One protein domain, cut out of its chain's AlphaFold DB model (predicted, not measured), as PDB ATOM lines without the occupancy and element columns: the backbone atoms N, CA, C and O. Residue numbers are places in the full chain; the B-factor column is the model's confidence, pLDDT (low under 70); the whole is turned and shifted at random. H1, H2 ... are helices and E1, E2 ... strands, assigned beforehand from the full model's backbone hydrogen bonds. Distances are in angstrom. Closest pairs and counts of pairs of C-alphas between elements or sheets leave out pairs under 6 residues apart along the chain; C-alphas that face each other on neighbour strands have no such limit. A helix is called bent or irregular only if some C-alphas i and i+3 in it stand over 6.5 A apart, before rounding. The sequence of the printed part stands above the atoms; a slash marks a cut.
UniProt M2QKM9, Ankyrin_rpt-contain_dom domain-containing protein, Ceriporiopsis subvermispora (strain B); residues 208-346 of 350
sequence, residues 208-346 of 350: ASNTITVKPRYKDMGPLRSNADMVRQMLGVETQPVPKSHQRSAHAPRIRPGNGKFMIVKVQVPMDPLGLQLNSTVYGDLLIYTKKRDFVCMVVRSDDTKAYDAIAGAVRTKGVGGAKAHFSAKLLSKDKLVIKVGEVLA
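Overview. This is residues 208 to 346 of the 350 residues of the protein "Ankyrin_rpt-contain_dom domain-containing protein" of Ceriporiopsis subvermispora (strain B) (UniProt M2QKM9). One antiparallel sheet of six strands is curled like part of a barrel, not closed, and a single longer helix, H3, packs on one of its faces with C-alphas near all six strands. Away from this body the chain makes an arm with H1 at its tip, residues 231 to 236 standing free, and returns through H2. The printed part has 139 residues, with elements in the order E1 H1 H2 E2 E3 E4 H3 E5 E6; the sheet's order is E1 E6 E5 E2 E3 E4. The class is mixed, helices and strands, with 66 residues, under half, in named elements. The whole is compact, radius of gyration of the C-alphas 15.4 A, with spans of 48 by 36 by 28 A.

Along the chain. The sheet begins with E1, residues 211 to 214, with C-alpha 211 at (38.911, -0.433, 101.906). E6 is residues 336 to 345, 20.9 A, ending at C-alpha 345 (32.564, 6.691, 91.848). E5 is residues 324 to 333, 24.1 A, and E2 residues 261 to 268, 20.5 A. E3 is residues 286 to 289 and E4 residues 296 to 299. H3, residues 305 to 318, is 19.6 A long. H1 is residues 227 to 234, with C-alpha 234 at (25.679, 37.685, 98.363), and H2 residues 244 to 247.

Arrangement. The sheet is strongly twisted and folded, one sheet bent back on itself into two leaves: E1 and E6 face E2, E3 and E4, with E5 as the hinge. E2 bends by 56 degrees at residue 264, E5 by 67 degrees at 328 and E6 by 91 degrees at 342. Across E1 and E6, N 212 and O 339 are 2.8 A apart; across the hairpin E5 and E6, N 338 and O 330 are 2.9 A apart. Across E5 and E2, N 265 and O 327 are 3.0 A apart. E2, E3 and E4 form a meander, each strand the antiparallel neighbour of the one before; N 266 and O 289 are 2.8 A apart, N 288 and O 297 2.9 A. The closest C-alphas of edge strands E1 and E4 are those of Val 214 and Val 299, 7.0 A. H3 is on the sheet at a height of 7.8 A; its closest C-alphas to E5 are Val 315 and Ala 325, 5.3 A, and to E1, Ala 307 and Ile 212, 6.0 A. H1 and H2 are not on the sheet and are apart. In H1 and H3 every O i to N i+4 pair is within hydrogen-bond range; H2 is too short for one.

Size, cuts and confidence. The C-alphas farthest apart, those of Gly 236 and Gly 258, are 49.0 A apart. The printed part has no cut. The links E1 to H1, H2 to E2 and E2 to E3 are long. Mean pLDDT of the printed part is 79.5; residues 208 to 209, 238 to 242, 257 to 258, 271 to 283 and 346 are under 70.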
ATOM      1  N   ALA A 208      40.726  -5.682 102.548       63.00
ATOM      2  CA  ALA A 208      41.635  -4.820 103.306       63.00
ATOM      3  C   ALA A 208      42.563  -3.976 102.409       63.00
ATOM      4  O   ALA A 208      43.000  -2.905 102.814       63.00
ATOM      5  N   SER A 209      42.823  -4.418 101.175       67.62
ATOM      6  CA  SER A 209      43.650  -3.704 100.193       67.62
ATOM      7  C   SER A 209      42.944  -2.527  99.500       67.62
ATOM      8  O   SER A 209      43.608  -1.624  98.998       67.62
ATOM      9  N   ASN A 210      41.605  -2.511  99.464       76.12
ATOM     10  CA  ASN A 210      40.802  -1.518  98.727       76.12
ATOM     11  C   ASN A 210      39.867  -0.715  99.657       76.12
ATOM     12  O   ASN A 210      39.241   0.271  99.259       76.12
ATOM     13  N   THR A 211      39.762  -1.106 100.925       85.00
ATOM     14  CA  THR A 211      38.911  -0.433 101.906       85.00
ATOM     15  C   THR A 211      39.717   0.209 103.019       85.00
ATOM     16  O   THR A 211      40.703  -0.334 103.499       85.00
ATOM     17  N   ILE A 212      39.265   1.383 103.444       89.62
ATOM     18  CA  ILE A 212      39.850   2.136 104.545       89.62
ATOM     19  C   ILE A 212      38.778   2.301 105.608       89.62
ATOM     20  O   ILE A 212      37.655   2.724 105.322       89.62
ATOM     21  N   THR A 213      39.118   1.934 106.839       91.12
ATOM     22  CA  THR A 213      38.233   2.115 107.990       91.12
ATOM     23  C   THR A 213      38.621   3.389 108.717       91.12
ATOM     24  O   THR A 213      39.792   3.598 109.006       91.12
ATOM     25  N   VAL A 214      37.636   4.223 109.034       93.75
ATOM     26  CA  VAL A 214      37.825   5.478 109.764       93.75
ATOM     27  C   VAL A 214      36.815   5.613 110.893       93.75
ATOM     28  O   VAL A 214      35.709   5.057 110.836       93.75
ATOM     29  N   LYS A 215      37.200   6.385 111.913       93.25
ATOM     30  CA  LYS A 215      36.337   6.760 113.031       93.25
ATOM     31  C   LYS A 215      35.585   8.057 112.698       93.25
ATOM     32  O   LYS A 215      36.223   9.102 112.569       93.25
ATOM     33  N   PRO A 216      34.250   8.032 112.544       93.25
ATOM     34  CA  PRO A 216      33.470   9.237 112.312       93.25
ATOM     35  C   PRO A 216      33.291  10.035 113.608       93.25
ATOM     36  O   PRO A 216      32.996   9.472 114.662       93.25
ATOM     37  N   ARG A 217      33.388  11.365 113.525       91.94
ATOM     38  CA  ARG A 217      33.021  12.298 114.600       91.94
ATOM     39  C   ARG A 217      31.782  13.109 114.229       91.94
ATOM     40  O   ARG A 217      31.617  13.516 113.079       91.94
ATOM     41  N   TYR A 218      30.939  13.385 115.224       90.56
ATOM     42  CA  TYR A 218      29.644  14.062 115.057       90.56
ATOM     43  C   TYR A 218      29.546  15.372 115.844       90.56
ATOM     44  O   TYR A 218      28.504  15.685 116.410       90.56
ATOM     45  N   LYS A 219      30.650  16.121 115.935       84.75
ATOM     46  CA  LYS A 219      30.649  17.424 116.607       84.75
ATOM     47  C   LYS A 219      29.709  18.380 115.870       84.75
ATOM     48  O   LYS A 219      29.751  18.446 114.643       84.75
ATOM     49  N   ASP A 220      28.895  19.117 116.621       81.69
ATOM     50  CA  ASP A 220      28.030  20.135 116.040       81.69
ATOM     51  C   ASP A 220      28.869  21.301 115.488       81.69
ATOM     52  O   ASP A 220      29.681  21.890 116.201       81.69
ATOM     53  N   MET A 221      28.685  21.593 114.202       74.06
ATOM     54  CA  MET A 221      29.360  22.652 113.447       74.06
ATOM     55  C   MET A 221      28.399  23.796 113.079       74.06
ATOM     56  O   MET A 221      28.765  24.680 112.305       74.06
ATOM     57  N   GLY A 222      27.163  23.770 113.585       78.88
ATOM     58  CA  GLY A 222      26.103  24.661 113.133       78.88
ATOM     59  C   GLY A 222      25.568  24.290 111.741       78.88
ATOM     60  O   GLY A 222      25.856  23.209 111.211       78.88
ATOM     61  N   PRO A 223      24.738  25.160 111.139       77.75
ATOM     62  CA  PRO A 223      24.109  24.864 109.865       77.75
ATOM     63  C   PRO A 223      25.134  24.870 108.731       77.75
ATOM     64  O   PRO A 223      25.751  25.894 108.435       77.75
ATOM     65  N   LEU A 224      25.279  23.732 108.052       76.56
ATOM     66  CA  LEU A 224      26.143  23.637 106.879       76.56
ATOM     67  C   LEU A 224      25.546  24.442 105.720       76.56
ATOM     68  O   LEU A 224      24.373  24.289 105.378       76.56
ATOM     69  N   ARG A 225      26.376  25.277 105.089       73.19
ATOM     70  CA  ARG A 225      26.011  26.061 103.903       73.19
ATOM     71  C   ARG A 225      26.906  25.694 102.728       73.19
ATOM     72  O   ARG A 225      28.077  25.362 102.893       73.19
ATOM     73  N   SER A 226      26.336  25.723 101.529       73.56
ATOM     74  CA  SER A 226      27.103  25.615 100.291       73.56
ATOM     75  C   SER A 226      27.788  26.950 100.012       73.56
ATOM     76  O   SER A 226      27.123  27.984 100.028       73.56
ATOM     77  N   ASN A 227      29.087  26.936  99.700       71.81
ATOM     78  CA  ASN A 227      29.790  28.154  99.282       71.81
ATOM     79  C   ASN A 227      29.143  28.777  98.038       71.81
ATOM     80  O   ASN A 227      29.051  29.992  97.951       71.81
ATOM     81  N   ALA A 228      28.651  27.954  97.106       70.50
ATOM     82  CA  ALA A 228      27.993  28.450  95.901       70.50
ATOM     83  C   ALA A 228      26.686  29.185  96.231       70.50
ATOM     84  O   ALA A 228      26.439  30.257  95.692       70.50
ATOM     85  N   ASP A 229      25.874  28.644  97.141       73.19
ATOM     86  CA  ASP A 229      24.608  29.279  97.531       73.19
ATOM     87  C   ASP A 229      24.861  30.554  98.336       73.19
ATOM     88  O   ASP A 229      24.194  31.559  98.120       73.19
ATOM     89  N   MET A 230      25.877  30.541  99.205       75.94
ATOM     90  CA  MET A 230      26.316  31.729  99.937       75.94
ATOM     91  C   MET A 230      26.749  32.849  98.983       75.94
ATOM     92  O   MET A 230      26.297  33.979  99.141       75.94
ATOM     93  N   VAL A 231      27.582  32.544  97.984       74.56
ATOM     94  CA  VAL A 231      28.043  33.532  96.996       74.56
ATOM     95  C   VAL A 231      26.880  34.049  96.152       74.56
ATOM     96  O   VAL A 231      26.744  35.255  95.993       74.56
ATOM     97  N   ARG A 232      25.997  33.173  95.657       76.12
ATOM     98  CA  ARG A 232      24.811  33.600  94.893       76.12
ATOM     99  C   ARG A 232      23.914  34.529  95.703       76.12
ATOM    100  O   ARG A 232      23.510  35.566  95.193       76.12
ATOM    101  N   GLN A 233      23.677  34.197  96.972       78.75
ATOM    102  CA  GLN A 233      22.904  35.042  97.877       78.75
ATOM    103  C   GLN A 233      23.583  36.402  98.104       78.75
ATOM    104  O   GLN A 233      22.901  37.422  98.100       78.75
ATOM    105  N   MET A 234      24.913  36.433  98.262       80.62
ATOM    106  CA  MET A 234      25.679  37.685  98.363       80.62
ATOM    107  C   MET A 234      25.593  38.532  97.088       80.62
ATOM    108  O   MET A 234      25.572  39.755  97.175       80.62
ATOM    109  N   LEU A 235      25.527  37.894  95.919       81.25
ATOM    110  CA  LEU A 235      25.410  38.554  94.618       81.25
ATOM    111  C   LEU A 235      23.960  38.902  94.234       81.25
ATOM    112  O   LEU A 235      23.731  39.392  93.133       81.25
ATOM    113  N   GLY A 236      22.975  38.633  95.099       79.00
ATOM    114  CA  GLY A 236      21.561  38.890  94.806       79.00
ATOM    115  C   GLY A 236      20.967  37.994  93.712       79.00
ATOM    116  O   GLY A 236      19.908  38.306  93.177       79.00
ATOM    117  N   VAL A 237      21.627  36.883  93.372       77.44
ATOM    118  CA  VAL A 237      21.125  35.908  92.396       77.44
ATOM    119  C   VAL A 237      20.077  35.029  93.072       77.44
ATOM    120  O   VAL A 237      20.361  34.410  94.101       77.44
ATOM    121  N   GLU A 238      18.880  34.932  92.486       68.25
ATOM    122  CA  GLU A 238      17.832  34.045  92.992       68.25
ATOM    123  C   GLU A 238      18.319  32.589  93.029       68.25
ATOM    124  O   GLU A 238      18.704  31.993  92.021       68.25
ATOM    125  N   THR A 239      18.299  31.994  94.220       64.81
ATOM    126  CA  THR A 239      18.622  30.580  94.422       64.81
ATOM    127  C   THR A 239      17.368  29.802  94.768       64.81
ATOM    128  O   THR A 239      16.568  30.252  95.587       64.81
ATOM    129  N   GLN A 240      17.240  28.586  94.236       68.75
ATOM    130  CA  GLN A 240      16.208  27.665  94.700       68.75
ATOM    131  C   GLN A 240      16.342  27.418  96.214       68.75
ATOM    132  O   GLN A 240      17.461  27.343  96.733       68.75
ATOM    133  N   PRO A 241      15.220  27.261  96.937       69.12
ATOM    134  CA  PRO A 241      15.251  27.038  98.370       69.12
ATOM    135  C   PRO A 241      15.969  25.723  98.686       69.12
ATOM    136  O   PRO A 241      15.549  24.637  98.286       69.12
ATOM    137  N   VAL A 242      17.061  25.823  99.440       69.38
ATOM    138  CA  VAL A 242      17.822  24.657  99.887       69.38
ATOM    139  C   VAL A 242      16.974  23.858 100.888       69.38
ATOM    140  O   VAL A 242      16.499  24.431 101.875       69.38
ATOM    141  N   PRO A 243      16.797  22.534 100.703       77.81
ATOM    142  CA  PRO A 243      16.062  21.711 101.653       77.81
ATOM    143  C   PRO A 243      16.640  21.835 103.066       77.81
ATOM    144  O   PRO A 243      17.853  21.749 103.255       77.81
ATOM    145  N   LYS A 244      15.781  21.940 104.089       76.94
ATOM    146  CA  LYS A 244      16.217  22.032 105.500       76.94
ATOM    147  C   LYS A 244      17.150  20.889 105.920       76.94
ATOM    148  O   LYS A 244      18.005  21.069 106.779       76.94
ATOM    149  N   SER A 245      17.013  19.707 105.314       76.31
ATOM    150  CA  SER A 245      17.918  18.579 105.555       76.31
ATOM    151  C   SER A 245      19.368  18.891 105.188       76.31
ATOM    152  O   SER A 245      20.267  18.402 105.865       76.31
ATOM    153  N   HIS A 246      19.615  19.727 104.175       76.06
ATOM    154  CA  HIS A 246      20.966  20.044 103.714       76.06
ATOM    155  C   HIS A 246      21.753  20.921 104.693       76.06
ATOM    156  O   HIS A 246      22.981  20.929 104.650       76.06
ATOM    157  N   GLN A 247      21.042  21.605 105.590       77.88
ATOM    158  CA  GLN A 247      21.608  22.448 106.639       77.88
ATOM    159  C   GLN A 247      21.915  21.663 107.920       77.88
ATOM    160  O   GLN A 247      22.437  22.229 108.874       77.88
ATOM    161  N   ARG A 248      21.589  20.363 107.981       80.81
ATOM    162  CA  ARG A 248      21.852  19.550 109.170       80.81
ATOM    163  C   ARG A 248      23.352  19.428 109.420       80.81
ATOM    164  O   ARG A 248      24.124  19.116 108.516       80.81
ATOM    165  N   SER A 249      23.713  19.618 110.682       82.75
ATOM    166  CA  SER A 249      25.056  19.407 111.211       82.75
ATOM    167  C   SER A 249      25.436  17.917 111.250       82.75
ATOM    168  O   SER A 249      24.680  17.054 110.785       82.75
ATOM    169  N   ALA A 250      26.614  17.594 111.783       84.44
ATOM    170  CA  ALA A 250      27.130  16.230 111.836       84.44
ATOM    171  C   ALA A 250      26.220  15.291 112.657       84.44
ATOM    172  O   ALA A 250      25.914  15.555 113.815       84.44
ATOM    173  N   HIS A 251      25.779  14.182 112.058       87.19
ATOM    174  CA  HIS A 251      24.952  13.166 112.710       87.19
ATOM    175  C   HIS A 251      25.059  11.792 112.028       87.19
ATOM    176  O   HIS A 251      25.326  11.669 110.827       87.19
ATOM    177  N   ALA A 252      24.792  10.744 112.809       84.75
ATOM    178  CA  ALA A 252      24.702   9.370 112.333       84.75
ATOM    179  C   ALA A 252      23.246   8.986 112.007       84.75
ATOM    180  O   ALA A 252      22.347   9.305 112.794       84.75
ATOM    181  N   PRO A 253      22.983   8.232 110.924       83.25
ATOM    182  CA  PRO A 253      21.686   7.610 110.713       83.25
ATOM    183  C   PRO A 253      21.430   6.541 111.782       83.25
ATOM    184  O   PRO A 253      22.356   5.986 112.376       83.25
ATOM    185  N   ARG A 254      20.157   6.195 112.005       79.62
ATOM    186  CA  ARG A 254      19.802   5.047 112.851       79.62
ATOM    187  C   ARG A 254      20.256   3.752 112.167       79.62
ATOM    188  O   ARG A 254      19.858   3.483 111.036       79.62
ATOM    189  N   ILE A 255      21.070   2.963 112.863       78.56
ATOM    190  CA  ILE A 255      21.561   1.654 112.416       78.56
ATOM    191  C   ILE A 255      20.957   0.602 113.342       78.56
ATOM    192  O   ILE A 255      20.982   0.774 114.563       78.56
ATOM    193  N   ARG A 256      20.394  -0.469 112.778       71.50
ATOM    194  CA  ARG A 256      19.948  -1.612 113.581       71.50
ATOM    195  C   ARG A 256      21.174  -2.436 113.997       71.50
ATOM    196  O   ARG A 256      22.044  -2.647 113.151       71.50
ATOM    197  N   PRO A 257      21.254  -2.920 115.246       60.62
ATOM    198  CA  PRO A 257      22.345  -3.790 115.682       60.62
ATOM    199  C   PRO A 257      22.523  -4.979 114.724       60.62
ATOM    200  O   PRO A 257      21.539  -5.578 114.297       60.62
ATOM    201  N   GLY A 258      23.764  -5.282 114.337       65.38
ATOM    202  CA  GLY A 258      24.101  -6.389 113.430       65.38
ATOM    203  C   GLY A 258      23.990  -6.092 111.927       65.38
ATOM    204  O   GLY A 258      24.638  -6.772 111.137       65.38
ATOM    205  N   ASN A 259      23.268  -5.042 111.514       72.31
ATOM    206  CA  ASN A 259      23.104  -4.682 110.101       72.31
ATOM    207  C   ASN A 259      23.763  -3.335 109.786       72.31
ATOM    208  O   ASN A 259      23.189  -2.276 110.030       72.31
ATOM    209  N   GLY A 260      24.959  -3.372 109.192       77.06
ATOM    210  CA  GLY A 260      25.613  -2.168 108.670       77.06
ATOM    211  C   GLY A 260      24.823  -1.528 107.518       77.06
ATOM    212  O   GLY A 260      24.197  -2.230 106.722       77.06
ATOM    213  N   LYS A 261      24.870  -0.197 107.401       80.69
ATOM    214  CA  LYS A 261      24.165   0.570 106.356       80.69
ATOM    215  C   LYS A 261      25.112   0.898 105.200       80.69
ATOM    216  O   LYS A 261      26.123   1.566 105.408       80.69
ATOM    217  N   PHE A 262      24.774   0.458 103.988       81.56
ATOM    218  CA  PHE A 262      25.466   0.864 102.762       81.56
ATOM    219  C   PHE A 262      24.981   2.236 102.292       81.56
ATOM    220  O   PHE A 262      23.789   2.541 102.380       81.56
ATOM    221  N   MET A 263      25.900   3.066 101.807       84.38
ATOM    222  CA  MET A 263      25.602   4.405 101.305       84.38
ATOM    223  C   MET A 263      26.691   4.908 100.356       84.38
ATOM    224  O   MET A 263      27.826   4.437 100.380       84.38
ATOM    225  N   ILE A 264      26.341   5.906  99.547       86.44
ATOM    226  CA  ILE A 264      27.303   6.692  98.775       86.44
ATOM    227  C   ILE A 264      27.616   7.953  99.573       86.44
ATOM    228  O   ILE A 264      26.704   8.694  99.955       86.44
ATOM    229  N   VAL A 265      28.900   8.196  99.814       88.50
ATOM    230  CA  VAL A 265      29.376   9.373 100.543       88.50
ATOM    231  C   VAL A 265      30.188  10.276  99.628       88.50
ATOM    232  O   VAL A 265      30.985   9.805  98.819       88.50
ATOM    233  N   LYS A 266      30.004  11.587  99.776       89.81
ATOM    234  CA  LYS A 266      30.967  12.593  99.343       89.81
ATOM    235  C   LYS A 266      32.014  12.729 100.424       89.81
ATOM    236  O   LYS A 266      31.650  12.944 101.578       89.81
ATOM    237  N   VAL A 267      33.276  12.680 100.042       91.62
ATOM    238  CA  VAL A 267      34.378  13.124 100.887       91.62
ATOM    239  C   VAL A 267      34.859  14.457 100.342       91.62
ATOM    240  O   VAL A 267      35.123  14.581  99.144       91.62
ATOM    241  N   GLN A 268      34.938  15.451 101.216       89.25
ATOM    242  CA  GLN A 268      35.448  16.778 100.917       89.25
ATOM    243  C   GLN A 268      36.694  17.034 101.761       89.25
ATOM    244  O   GLN A 268      36.642  16.974 102.991       89.25
ATOM    245  N   VAL A 269      37.800  17.310 101.075       88.81
ATOM    246  CA  VAL A 269      39.072  17.699 101.687       88.81
ATOM    247  C   VAL A 269      39.016  19.204 101.990       88.81
ATOM    248  O   VAL A 269      38.400  19.949 101.218       88.81
ATOM    249  N   PRO A 270      39.598  19.667 103.109       79.94
ATOM    250  CA  PRO A 270      39.767  21.093 103.372       79.94
ATOM    251  C   PRO A 270      40.508  21.775 102.217       79.94
ATOM    252  O   PRO A 270      41.510  21.267 101.718       79.94
ATOM    253  N   MET A 271      39.986  22.927 101.803       66.38
ATOM    254  CA  MET A 271      40.561  23.785 100.770       66.38
ATOM    255  C   MET A 271      40.907  25.133 101.395       66.38
ATOM    256  O   MET A 271      40.229  25.571 102.325       66.38
ATOM    257  N   ASP A 272      41.934  25.789 100.864       60.41
ATOM    258  CA  ASP A 272      42.250  27.177 101.194       60.41
ATOM    259  C   ASP A 272      41.035  28.079 100.864       60.41
ATOM    260  O   ASP A 272      40.514  27.984  99.744       60.41
ATOM    261  N   PRO A 273      40.559  28.930 101.800       48.34
ATOM    262  CA  PRO A 273      39.450  29.860 101.578       48.34
ATOM    263  C   PRO A 273      39.579  30.735 100.327       48.34
ATOM    264  O   PRO A 273      38.557  31.129  99.769       48.34
ATOM    265  N   LEU A 274      40.804  31.024  99.875       53.19
ATOM    266  CA  LEU A 274      41.049  31.844  98.687       53.19
ATOM    267  C   LEU A 274      41.215  31.025  97.399       53.19
ATOM    268  O   LEU A 274      41.294  31.603  96.321       53.19
ATOM    269  N   GLY A 275      41.291  29.690  97.475       51.25
ATOM    270  CA  GLY A 275      41.458  28.816  96.304       51.25
ATOM    271  C   GLY A 275      42.762  29.019  95.516       51.25
ATOM    272  O   GLY A 275      42.939  28.400  94.470       51.25
ATOM    273  N   LEU A 276      43.677  29.860  96.011       47.78
ATOM    274  CA  LEU A 276      44.902  30.280  95.321       47.78
ATOM    275  C   LEU A 276      46.006  29.215  95.331       47.78
ATOM    276  O   LEU A 276      46.940  29.299  94.540       47.78
ATOM    277  N   GLN A 277      45.915  28.203  96.199       45.03
ATOM    278  CA  GLN A 277      46.928  27.155  96.297       45.03
ATOM    279  C   GLN A 277      46.314  25.760  96.143       45.03
ATOM    280  O   GLN A 277      45.923  25.130  97.124       45.03
ATOM    281  N   LEU A 278      46.306  25.234  94.909       45.19
ATOM    282  CA  LEU A 278      45.942  23.835  94.618       45.19
ATOM    283  C   LEU A 278      46.834  22.805  95.349       45.19
ATOM    284  O   LEU A 278      46.430  21.657  95.509       45.19
ATOM    285  N   ASN A 279      48.017  23.221  95.818       43.66
ATOM    286  CA  ASN A 279      49.034  22.356  96.426       43.66
ATOM    287  C   ASN A 279      49.311  22.661  97.910       43.66
ATOM    288  O   ASN A 279      50.226  22.079  98.490       43.66
ATOM    289  N   SER A 280      48.539  23.552  98.539       43.47
ATOM    290  CA  SER A 280      48.668  23.798  99.975       43.47
ATOM    291  C   SER A 280      48.107  22.606 100.747       43.47
ATOM    292  O   SER A 280      46.925  22.270 100.639       43.47
ATOM    293  N   THR A 281      48.941  21.946 101.550       49.94
ATOM    294  CA  THR A 281      48.482  21.013 102.583       49.94
ATOM    295  C   THR A 281      47.800  21.802 103.700       49.94
ATOM    296  O   THR A 281      48.337  21.931 104.797       49.94
ATOM    297  N   VAL A 282      46.614  22.350 103.430       53.16
ATOM    298  CA  VAL A 282      45.743  22.863 104.488       53.16
ATOM    299  C   VAL A 282      45.302  21.653 105.307       53.16
ATOM    300  O   VAL A 282      44.538  20.807 104.839       53.16
ATOM    301  N   TYR A 283      45.853  21.522 106.511       57.84
ATOM    302  CA  TYR A 283      45.476  20.473 107.449       57.84
ATOM    303  C   TYR A 283      44.162  20.872 108.127       57.84
ATOM    304  O   TYR A 283      44.099  21.854 108.860       57.84
ATOM    305  N   GLY A 284      43.107  20.105 107.874       77.25
ATOM    306  CA  GLY A 284      41.795  20.259 108.500       77.25
ATOM    307  C   GLY A 284      41.036  18.935 108.480       77.25
ATOM    308  O   GLY A 284      41.526  17.942 107.945       77.25
ATOM    309  N   ASP A 285      39.841  18.889 109.050       87.56
ATOM    310  CA  ASP A 285      39.071  17.644 109.106       87.56
ATOM    311  C   ASP A 285      38.439  17.314 107.744       87.56
ATOM    312  O   ASP A 285      37.954  18.204 107.038       87.56
ATOM    313  N   LEU A 286      38.410  16.031 107.364       90.88
ATOM    314  CA  LEU A 286      37.648  15.605 106.186       90.88
ATOM    315  C   LEU A 286      36.164  15.681 106.512       90.88
ATOM    316  O   LEU A 286      35.714  15.093 107.498       90.88
ATOM    317  N   LEU A 287      35.389  16.325 105.645       91.62
ATOM    318  CA  LEU A 287      33.937  16.344 105.755       91.62
ATOM    319  C   LEU A 287      33.346  15.233 104.884       91.62
ATOM    320  O   LEU A 287      33.504  15.246 103.661       91.62
ATOM    321  N   ILE A 288      32.635  14.292 105.503       92.88
ATOM    322  CA  ILE A 288      32.024  13.149 104.817       92.88
ATOM    323  C   ILE A 288      30.508  13.210 104.961       92.88
ATOM    324  O   ILE A 288      29.988  13.324 106.070       92.88
ATOM    325  N   TYR A 289      29.779  13.143 103.849       90.94
ATOM    326  CA  TYR A 289      28.320  13.251 103.876       90.94
ATOM    327  C   TYR A 289      27.620  12.603 102.687       90.94
ATOM    328  O   TYR A 289      28.142  12.521 101.582       90.94
ATOM    329  N   THR A 290      26.379  12.187 102.902       88.38
ATOM    330  CA  THR A 290      25.455  11.729 101.845       88.38
ATOM    331  C   THR A 290      24.777  12.896 101.118       88.38
ATOM    332  O   THR A 290      24.599  13.959 101.714       88.38
ATOM    333  N   LYS A 291      24.282  12.679  99.888       81.38
ATOM    334  CA  LYS A 291      23.521  13.682  99.107       81.38
ATOM    335  C   LYS A 291      22.361  14.308  99.893       81.38
ATOM    336  O   LYS A 291      22.230  15.522  99.916       81.38
ATOM    337  N   LYS A 292      21.551  13.487 100.576       79.94
ATOM    338  CA  LYS A 292      20.392  13.949 101.368       79.94
ATOM    339  C   LYS A 292      20.772  14.537 102.733       79.94
ATOM    340  O   LYS A 292      19.878  14.956 103.468       79.94
ATOM    341  N   ARG A 293      22.067  14.533 103.084       85.06
ATOM    342  CA  ARG A 293      22.583  14.821 104.430       85.06
ATOM    343  C   ARG A 293      21.826  14.035 105.518       85.06
ATOM    344  O   ARG A 293      21.503  14.592 106.557       85.06
ATOM    345  N   ASP A 294      21.511  12.757 105.278       85.31
ATOM    346  CA  ASP A 294      21.024  11.830 106.322       85.31
ATOM    347  C   ASP A 294      22.173  11.147 107.085       85.31
ATOM    348  O   ASP A 294      21.961  10.463 108.088       85.31
ATOM    349  N   PHE A 295      23.395  11.345 106.597       89.88
ATOM    350  CA  PHE A 295      24.652  11.069 107.268       89.88
ATOM    351  C   PHE A 295      25.618  12.221 106.994       89.88
ATOM    352  O   PHE A 295      25.809  12.615 105.836       89.88
ATOM    353  N   VAL A 296      26.217  12.746 108.062       91.75
ATOM    354  CA  VAL A 296      27.254  13.781 108.020       91.75
ATOM    355  C   VAL A 296      28.230  13.510 109.161       91.75
ATOM    356  O   VAL A 296      27.809  13.411 110.310       91.75
ATOM    357  N   CYS A 297      29.519  13.400 108.877       93.56
ATOM    358  CA  CYS A 297      30.547  13.241 109.900       93.56
ATOM    359  C   CYS A 297      31.848  13.931 109.500       93.56
ATOM    360  O   CYS A 297      32.063  14.272 108.334       93.56
ATOM    361  N   MET A 298      32.733  14.075 110.477       91.69
ATOM    362  CA  MET A 298      34.110  14.499 110.270       91.69
ATOM    363  C   MET A 298      35.068  13.342 110.518       91.69
ATOM    364  O   MET A 298      34.796  12.485 111.361       91.69
ATOM    365  N   VAL A 299      36.185  13.328 109.801       92.12
ATOM    366  CA  VAL A 299      37.316  12.441 110.090       92.12
ATOM    367  C   VAL A 299      38.521  13.313 110.385       92.12
ATOM    368  O   VAL A 299      38.935  14.121 109.552       92.12
ATOM    369  N   VAL A 300      39.054  13.149 111.592       90.56
ATOM    370  CA  VAL A 300      40.183  13.924 112.102       90.56
ATOM    371  C   VAL A 300      41.466  13.159 111.815       90.56
ATOM    372  O   VAL A 300      41.542  11.953 112.052       90.56
ATOM    373  N   ARG A 301      42.497  13.859 111.343       89.19
ATOM    374  CA  ARG A 301      43.786  13.240 111.001       89.19
ATOM    375  C   ARG A 301      44.489  12.589 112.198       89.19
ATOM    376  O   ARG A 301      45.206  11.615 112.017       89.19
ATOM    377  N   SER A 302      44.283  13.105 113.412       88.31
ATOM    378  CA  SER A 302      44.901  12.572 114.632       88.31
ATOM    379  C   SER A 302      44.327  11.232 115.099       88.31
ATOM    380  O   SER A 302      44.991  10.556 115.878       88.31
ATOM    381  N   ASP A 303      43.134  10.836 114.636       88.94
ATOM    382  CA  ASP A 303      42.550   9.532 114.984       88.94
ATOM    383  C   ASP A 303      43.261   8.384 114.245       88.94
ATOM    384  O   ASP A 303      43.507   7.334 114.831       88.94
ATOM    385  N   ASP A 304      43.593   8.588 112.966       89.81
ATOM    386  CA  ASP A 304      44.376   7.661 112.142       89.81
ATOM    387  C   ASP A 304      44.979   8.419 110.949       89.81
ATOM    388  O   ASP A 304      44.294   8.747 109.975       89.81
ATOM    389  N   THR A 305      46.279   8.705 111.025       89.25
ATOM    390  CA  THR A 305      46.991   9.491 110.009       89.25
ATOM    391  C   THR A 305      47.071   8.766 108.671       89.25
ATOM    392  O   THR A 305      46.883   9.391 107.629       89.25
ATOM    393  N   LYS A 306      47.292   7.446 108.680       90.75
ATOM    394  CA  LYS A 306      47.440   6.643 107.459       90.75
ATOM    395  C   LYS A 306      46.114   6.543 106.718       90.75
ATOM    396  O   LYS A 306      46.073   6.762 105.507       90.75
ATOM    397  N   ALA A 307      45.033   6.245 107.439       89.94
ATOM    398  CA  ALA A 307      43.700   6.162 106.855       89.94
ATOM    399  C   ALA A 307      43.242   7.518 106.298       89.94
ATOM    400  O   ALA A 307      42.729   7.587 105.177       89.94
ATOM    401  N   TYR A 308      43.470   8.598 107.053       91.31
ATOM    402  CA  TYR A 308      43.167   9.959 106.615       91.31
ATOM    403  C   TYR A 308      43.935  10.321 105.336       91.31
ATOM    404  O   TYR A 308      43.317  10.720 104.345       91.31
ATOM    405  N   ASP A 309      45.264  10.169 105.341       89.19
ATOM    406  CA  ASP A 309      46.127  10.622 104.243       89.19
ATOM    407  C   ASP A 309      45.842   9.824 102.959       89.19
ATOM    408  O   ASP A 309      45.847  10.386 101.863       89.19
ATOM    409  N   ALA A 310      45.489   8.542 103.080       89.56
ATOM    410  CA  ALA A 310      45.096   7.713 101.946       89.56
ATOM    411  C   ALA A 310      43.750   8.141 101.325       89.56
ATOM    412  O   ALA A 310      43.641   8.227 100.099       89.56
ATOM    413  N   ILE A 311      42.737   8.472 102.138       89.94
ATOM    414  CA  ILE A 311      41.460   9.003 101.627       89.94
ATOM    415  C   ILE A 311      41.678  10.375 100.981       89.94
ATOM    416  O   ILE A 311      41.210  10.616  99.866       89.94
ATOM    417  N   ALA A 312      42.401  11.271 101.656       89.06
ATOM    418  CA  ALA A 312      42.699  12.602 101.139       89.06
ATOM    419  C   ALA A 312      43.500  12.529  99.829       89.06
ATOM    420  O   ALA A 312      43.180  13.234  98.874       89.06
ATOM    421  N   GLY A 313      44.489  11.634  99.749       87.25
ATOM    422  CA  GLY A 313      45.269  11.374  98.539       87.25
ATOM    423  C   GLY A 313      44.406  10.872  97.383       87.25
ATOM    424  O   GLY A 313      44.526  11.374  96.264       87.25
ATOM    425  N   ALA A 314      43.469   9.957  97.642       86.81
ATOM    426  CA  ALA A 314      42.523   9.501  96.626       86.81
ATOM    427  C   ALA A 314      41.608  10.631  96.126       86.81
ATOM    428  O   ALA A 314      41.373  10.740  94.924       86.81
ATOM    429  N   VAL A 315      41.134  11.513  97.012       87.56
ATOM    430  CA  VAL A 315      40.340  12.688  96.609       87.56
ATOM    431  C   VAL A 315      41.179  13.678  95.796       87.56
ATOM    432  O   VAL A 315      40.702  14.187  94.787       87.56
ATOM    433  N   ARG A 316      42.428  13.939  96.195       84.69
ATOM    434  CA  ARG A 316      43.315  14.879  95.491       84.69
ATOM    435  C   ARG A 316      43.698  14.397  94.096       84.69
ATOM    436  O   ARG A 316      43.756  15.198  93.173       84.69
ATOM    437  N   THR A 317      43.929  13.096  93.942       81.12
ATOM    438  CA  THR A 317      44.371  12.493  92.674       81.12
ATOM    439  C   THR A 317      43.221  12.190  91.717       81.12
ATOM    440  O   THR A 317      43.356  12.400  90.517       81.12
ATOM    441  N   LYS A 318      42.092  11.689  92.230       78.81
ATOM    442  CA  LYS A 318      40.976  11.175  91.414       78.81
ATOM    443  C   LYS A 318      39.681  11.985  91.562       78.81
ATOM    444  O   LYS A 318      38.692  11.683  90.899       78.81
ATOM    445  N   GLY A 319      39.640  12.965  92.461       74.69
ATOM    446  CA  GLY A 319      38.458  13.783  92.737       74.69
ATOM    447  C   GLY A 319      38.334  15.028  91.859       74.69
ATOM    448  O   GLY A 319      39.239  15.434  91.131       74.69
ATOM    449  N   VAL A 320      37.177  15.678  91.946       72.38
ATOM    450  CA  VAL A 320      36.878  16.923  91.230       72.38
ATOM    451  C   VAL A 320      37.675  18.068  91.823       72.38
ATOM    452  O   VAL A 320      37.542  18.361  93.015       72.38
ATOM    453  N   GLY A 321      38.510  18.695  90.991       70.50
ATOM    454  CA  GLY A 321      39.397  19.788  91.395       70.50
ATOM    455  C   GLY A 321      40.311  19.425  92.569       70.50
ATOM    456  O   GLY A 321      40.651  20.304  93.350       70.50
ATOM    457  N   GLY A 322      40.596  18.132  92.774       75.69
ATOM    458  CA  GLY A 322      41.357  17.628  93.923       75.69
ATOM    459  C   GLY A 322      40.695  17.833  95.296       75.69
ATOM    460  O   GLY A 322      41.314  17.564  96.323       75.69
ATOM    461  N   ALA A 323      39.442  18.295  95.336       79.62
ATOM    462  CA  ALA A 323      38.786  18.752  96.560       79.62
ATOM    463  C   ALA A 323      37.676  17.811  97.040       79.62
ATOM    464  O   ALA A 323      37.384  17.741  98.237       79.62
ATOM    465  N   LYS A 324      36.985  17.136  96.110       85.19
ATOM    466  CA  LYS A 324      35.778  16.352  96.414       85.19
ATOM    467  C   LYS A 324      35.716  15.079  95.580       85.19
ATOM    468  O   LYS A 324      35.915  15.129  94.371       85.19
ATOM    469  N   ALA A 325      35.363  13.956  96.195       86.88
ATOM    470  CA  ALA A 325      35.132  12.699  95.480       86.88
ATOM    471  C   ALA A 325      33.996  11.886  96.109       86.88
ATOM    472  O   ALA A 325      33.643  12.088  97.273       86.88
ATOM    473  N   HIS A 326      33.416  10.976  95.325       88.06
ATOM    474  CA  HIS A 326      32.334  10.096  95.758       88.06
ATOM    475  C   HIS A 326      32.853   8.680  95.942       88.06
ATOM    476  O   HIS A 326      33.554   8.157  95.080       88.06
ATOM    477  N   PHE A 327      32.460   8.049  97.040       86.75
ATOM    478  CA  PHE A 327      32.878   6.695  97.365       86.75
ATOM    479  C   PHE A 327      31.687   5.857  97.804       86.75
ATOM    480  O   PHE A 327      30.728   6.360  98.400       86.75
ATOM    481  N   SER A 328      31.778   4.556  97.543       86.50
ATOM    482  CA  SER A 328      30.912   3.588  98.204       86.50
ATOM    483  C   SER A 328      31.413   3.364  99.630       86.50
ATOM    484  O   SER A 328      32.614   3.222  99.875       86.50
ATOM    485  N   ALA A 329      30.492   3.372 100.589       87.38
ATOM    486  CA  ALA A 329      30.822   3.217 101.995       87.38
ATOM    487  C   ALA A 329      29.799   2.350 102.734       87.38
ATOM    488  O   ALA A 329      28.623   2.260 102.369       87.38
ATOM    489  N   LYS A 330      30.261   1.723 103.814       86.81
ATOM    490  CA  LYS A 330      29.452   0.934 104.737       86.81
ATOM    491  C   LYS A 330      29.684   1.432 106.158       86.81
ATOM    492  O   LYS A 330      30.786   1.332 106.692       86.81
ATOM    493  N   LEU A 331      28.629   1.942 106.781       87.38
ATOM    494  CA  LEU A 331      28.640   2.318 108.190       87.38
ATOM    495  C   LEU A 331      28.285   1.079 109.021       87.38
ATOM    496  O   LEU A 331      27.143   0.615 108.982       87.38
ATOM    497  N   LEU A 332      29.275   0.503 109.707       86.94
ATOM    498  CA  LEU A 332      29.112  -0.714 110.513       86.94
ATOM    499  C   LEU A 332      28.534  -0.402 111.897       86.94
ATOM    500  O   LEU A 332      27.687  -1.134 112.398       86.94
ATOM    501  N   SER A 333      28.979   0.701 112.493       87.19
ATOM    502  CA  SER A 333      28.488   1.240 113.761       87.19
ATOM    503  C   SER A 333      28.630   2.763 113.749       87.19
ATOM    504  O   SER A 333      29.163   3.324 112.790       87.19
ATOM    505  N   LYS A 334      28.179   3.449 114.809       87.25
ATOM    506  CA  LYS A 334      28.384   4.901 114.947       87.25
ATOM    507  C   LYS A 334      29.864   5.297 114.904       87.25
ATOM    508  O   LYS A 334      30.172   6.377 114.436       87.25
ATOM    509  N   ASP A 335      30.765   4.411 115.316       89.12
ATOM    510  CA  ASP A 335      32.195   4.716 115.427       89.12
ATOM    511  C   ASP A 335      33.042   4.061 114.329       89.12
ATOM    512  O   ASP A 335      34.265   4.195 114.333       89.12
ATOM    513  N   LYS A 336      32.421   3.339 113.386       91.31
ATOM    514  CA  LYS A 336      33.141   2.559 112.373       91.31
ATOM    515  C   LYS A 336      32.524   2.724 110.988       91.31
ATOM    516  O   LYS A 336      31.508   2.097 110.665       91.31
ATOM    517  N   LEU A 337      33.178   3.532 110.158       92.25
ATOM    518  CA  LEU A 337      32.850   3.730 108.748       92.25
ATOM    519  C   LEU A 337      33.924   3.082 107.873       92.25
ATOM    520  O   LEU A 337      35.106   3.356 108.038       92.25
ATOM    521  N   VAL A 338      33.504   2.247 106.929       89.50
ATOM    522  CA  VAL A 338      34.382   1.612 105.941       89.50
ATOM    523  C   VAL A 338      34.132   2.260 104.586       89.50
ATOM    524  O   VAL A 338      32.991   2.274 104.123       89.50
ATOM    525  N   ILE A 339      35.171   2.791 103.950       89.06
ATOM    526  CA  ILE A 339      35.110   3.474 102.652       89.06
ATOM    527  C   ILE A 339      35.927   2.666 101.645       89.06
ATOM    528  O   ILE A 339      37.061   2.300 101.934       89.06
ATOM    529  N   LYS A 340      35.373   2.377 100.465       85.75
ATOM    530  CA  LYS A 340      36.104   1.722  99.369       85.75
ATOM    531  C   LYS A 340      36.838   2.790  98.559       85.75
ATOM    532  O   LYS A 340      36.197   3.529  97.822       85.75
ATOM    533  N   VAL A 341      38.153   2.901  98.729       83.25
ATOM    534  CA  VAL A 341      38.957   4.034  98.226       83.25
ATOM    535  C   VAL A 341      39.640   3.722  96.889       83.25
ATOM    536  O   VAL A 341      39.968   4.635  96.130       83.25
ATOM    537  N   GLY A 342      39.803   2.444  96.537       70.69
ATOM    538  CA  GLY A 342      40.365   2.050  95.239       70.69
ATOM    539  C   GLY A 342      39.445   2.343  94.051       70.69
ATOM    540  O   GLY A 342      39.939   2.472  92.933       70.69
ATOM    541  N   GLU A 343      38.145   2.546  94.283       71.75
ATOM    542  CA  GLU A 343      37.167   2.925  93.258       71.75
ATOM    543  C   GLU A 343      36.475   4.244  93.634       71.75
ATOM    544  O   GLU A 343      35.568   4.279  94.468       71.75
ATOM    545  N   VAL A 344      36.905   5.340  93.001       75.94
ATOM    546  CA  VAL A 344      36.172   6.612  93.045       75.94
ATOM    547  C   VAL A 344      34.983   6.494  92.105       75.94
ATOM    548  O   VAL A 344      35.140   6.205  90.919       75.94
ATOM    549  N   LEU A 345      33.785   6.703  92.641       73.81
ATOM    550  CA  LEU A 345      32.564   6.691  91.848       73.81
ATOM    551  C   LEU A 345      32.547   7.889  90.897       73.81
ATOM    552  O   LEU A 345      33.116   8.944  91.197       73.81
ATOM    553  N   ALA A 346      31.842   7.741  89.771       67.06
ATOM    554  CA  ALA A 346      31.621   8.852  88.862       67.06
ATOM    555  C   ALA A 346      31.057  10.052  89.617       67.06
ATOM    556  O   ALA A 346      30.282   9.926  90.573       67.06
TER     557      ALA A 346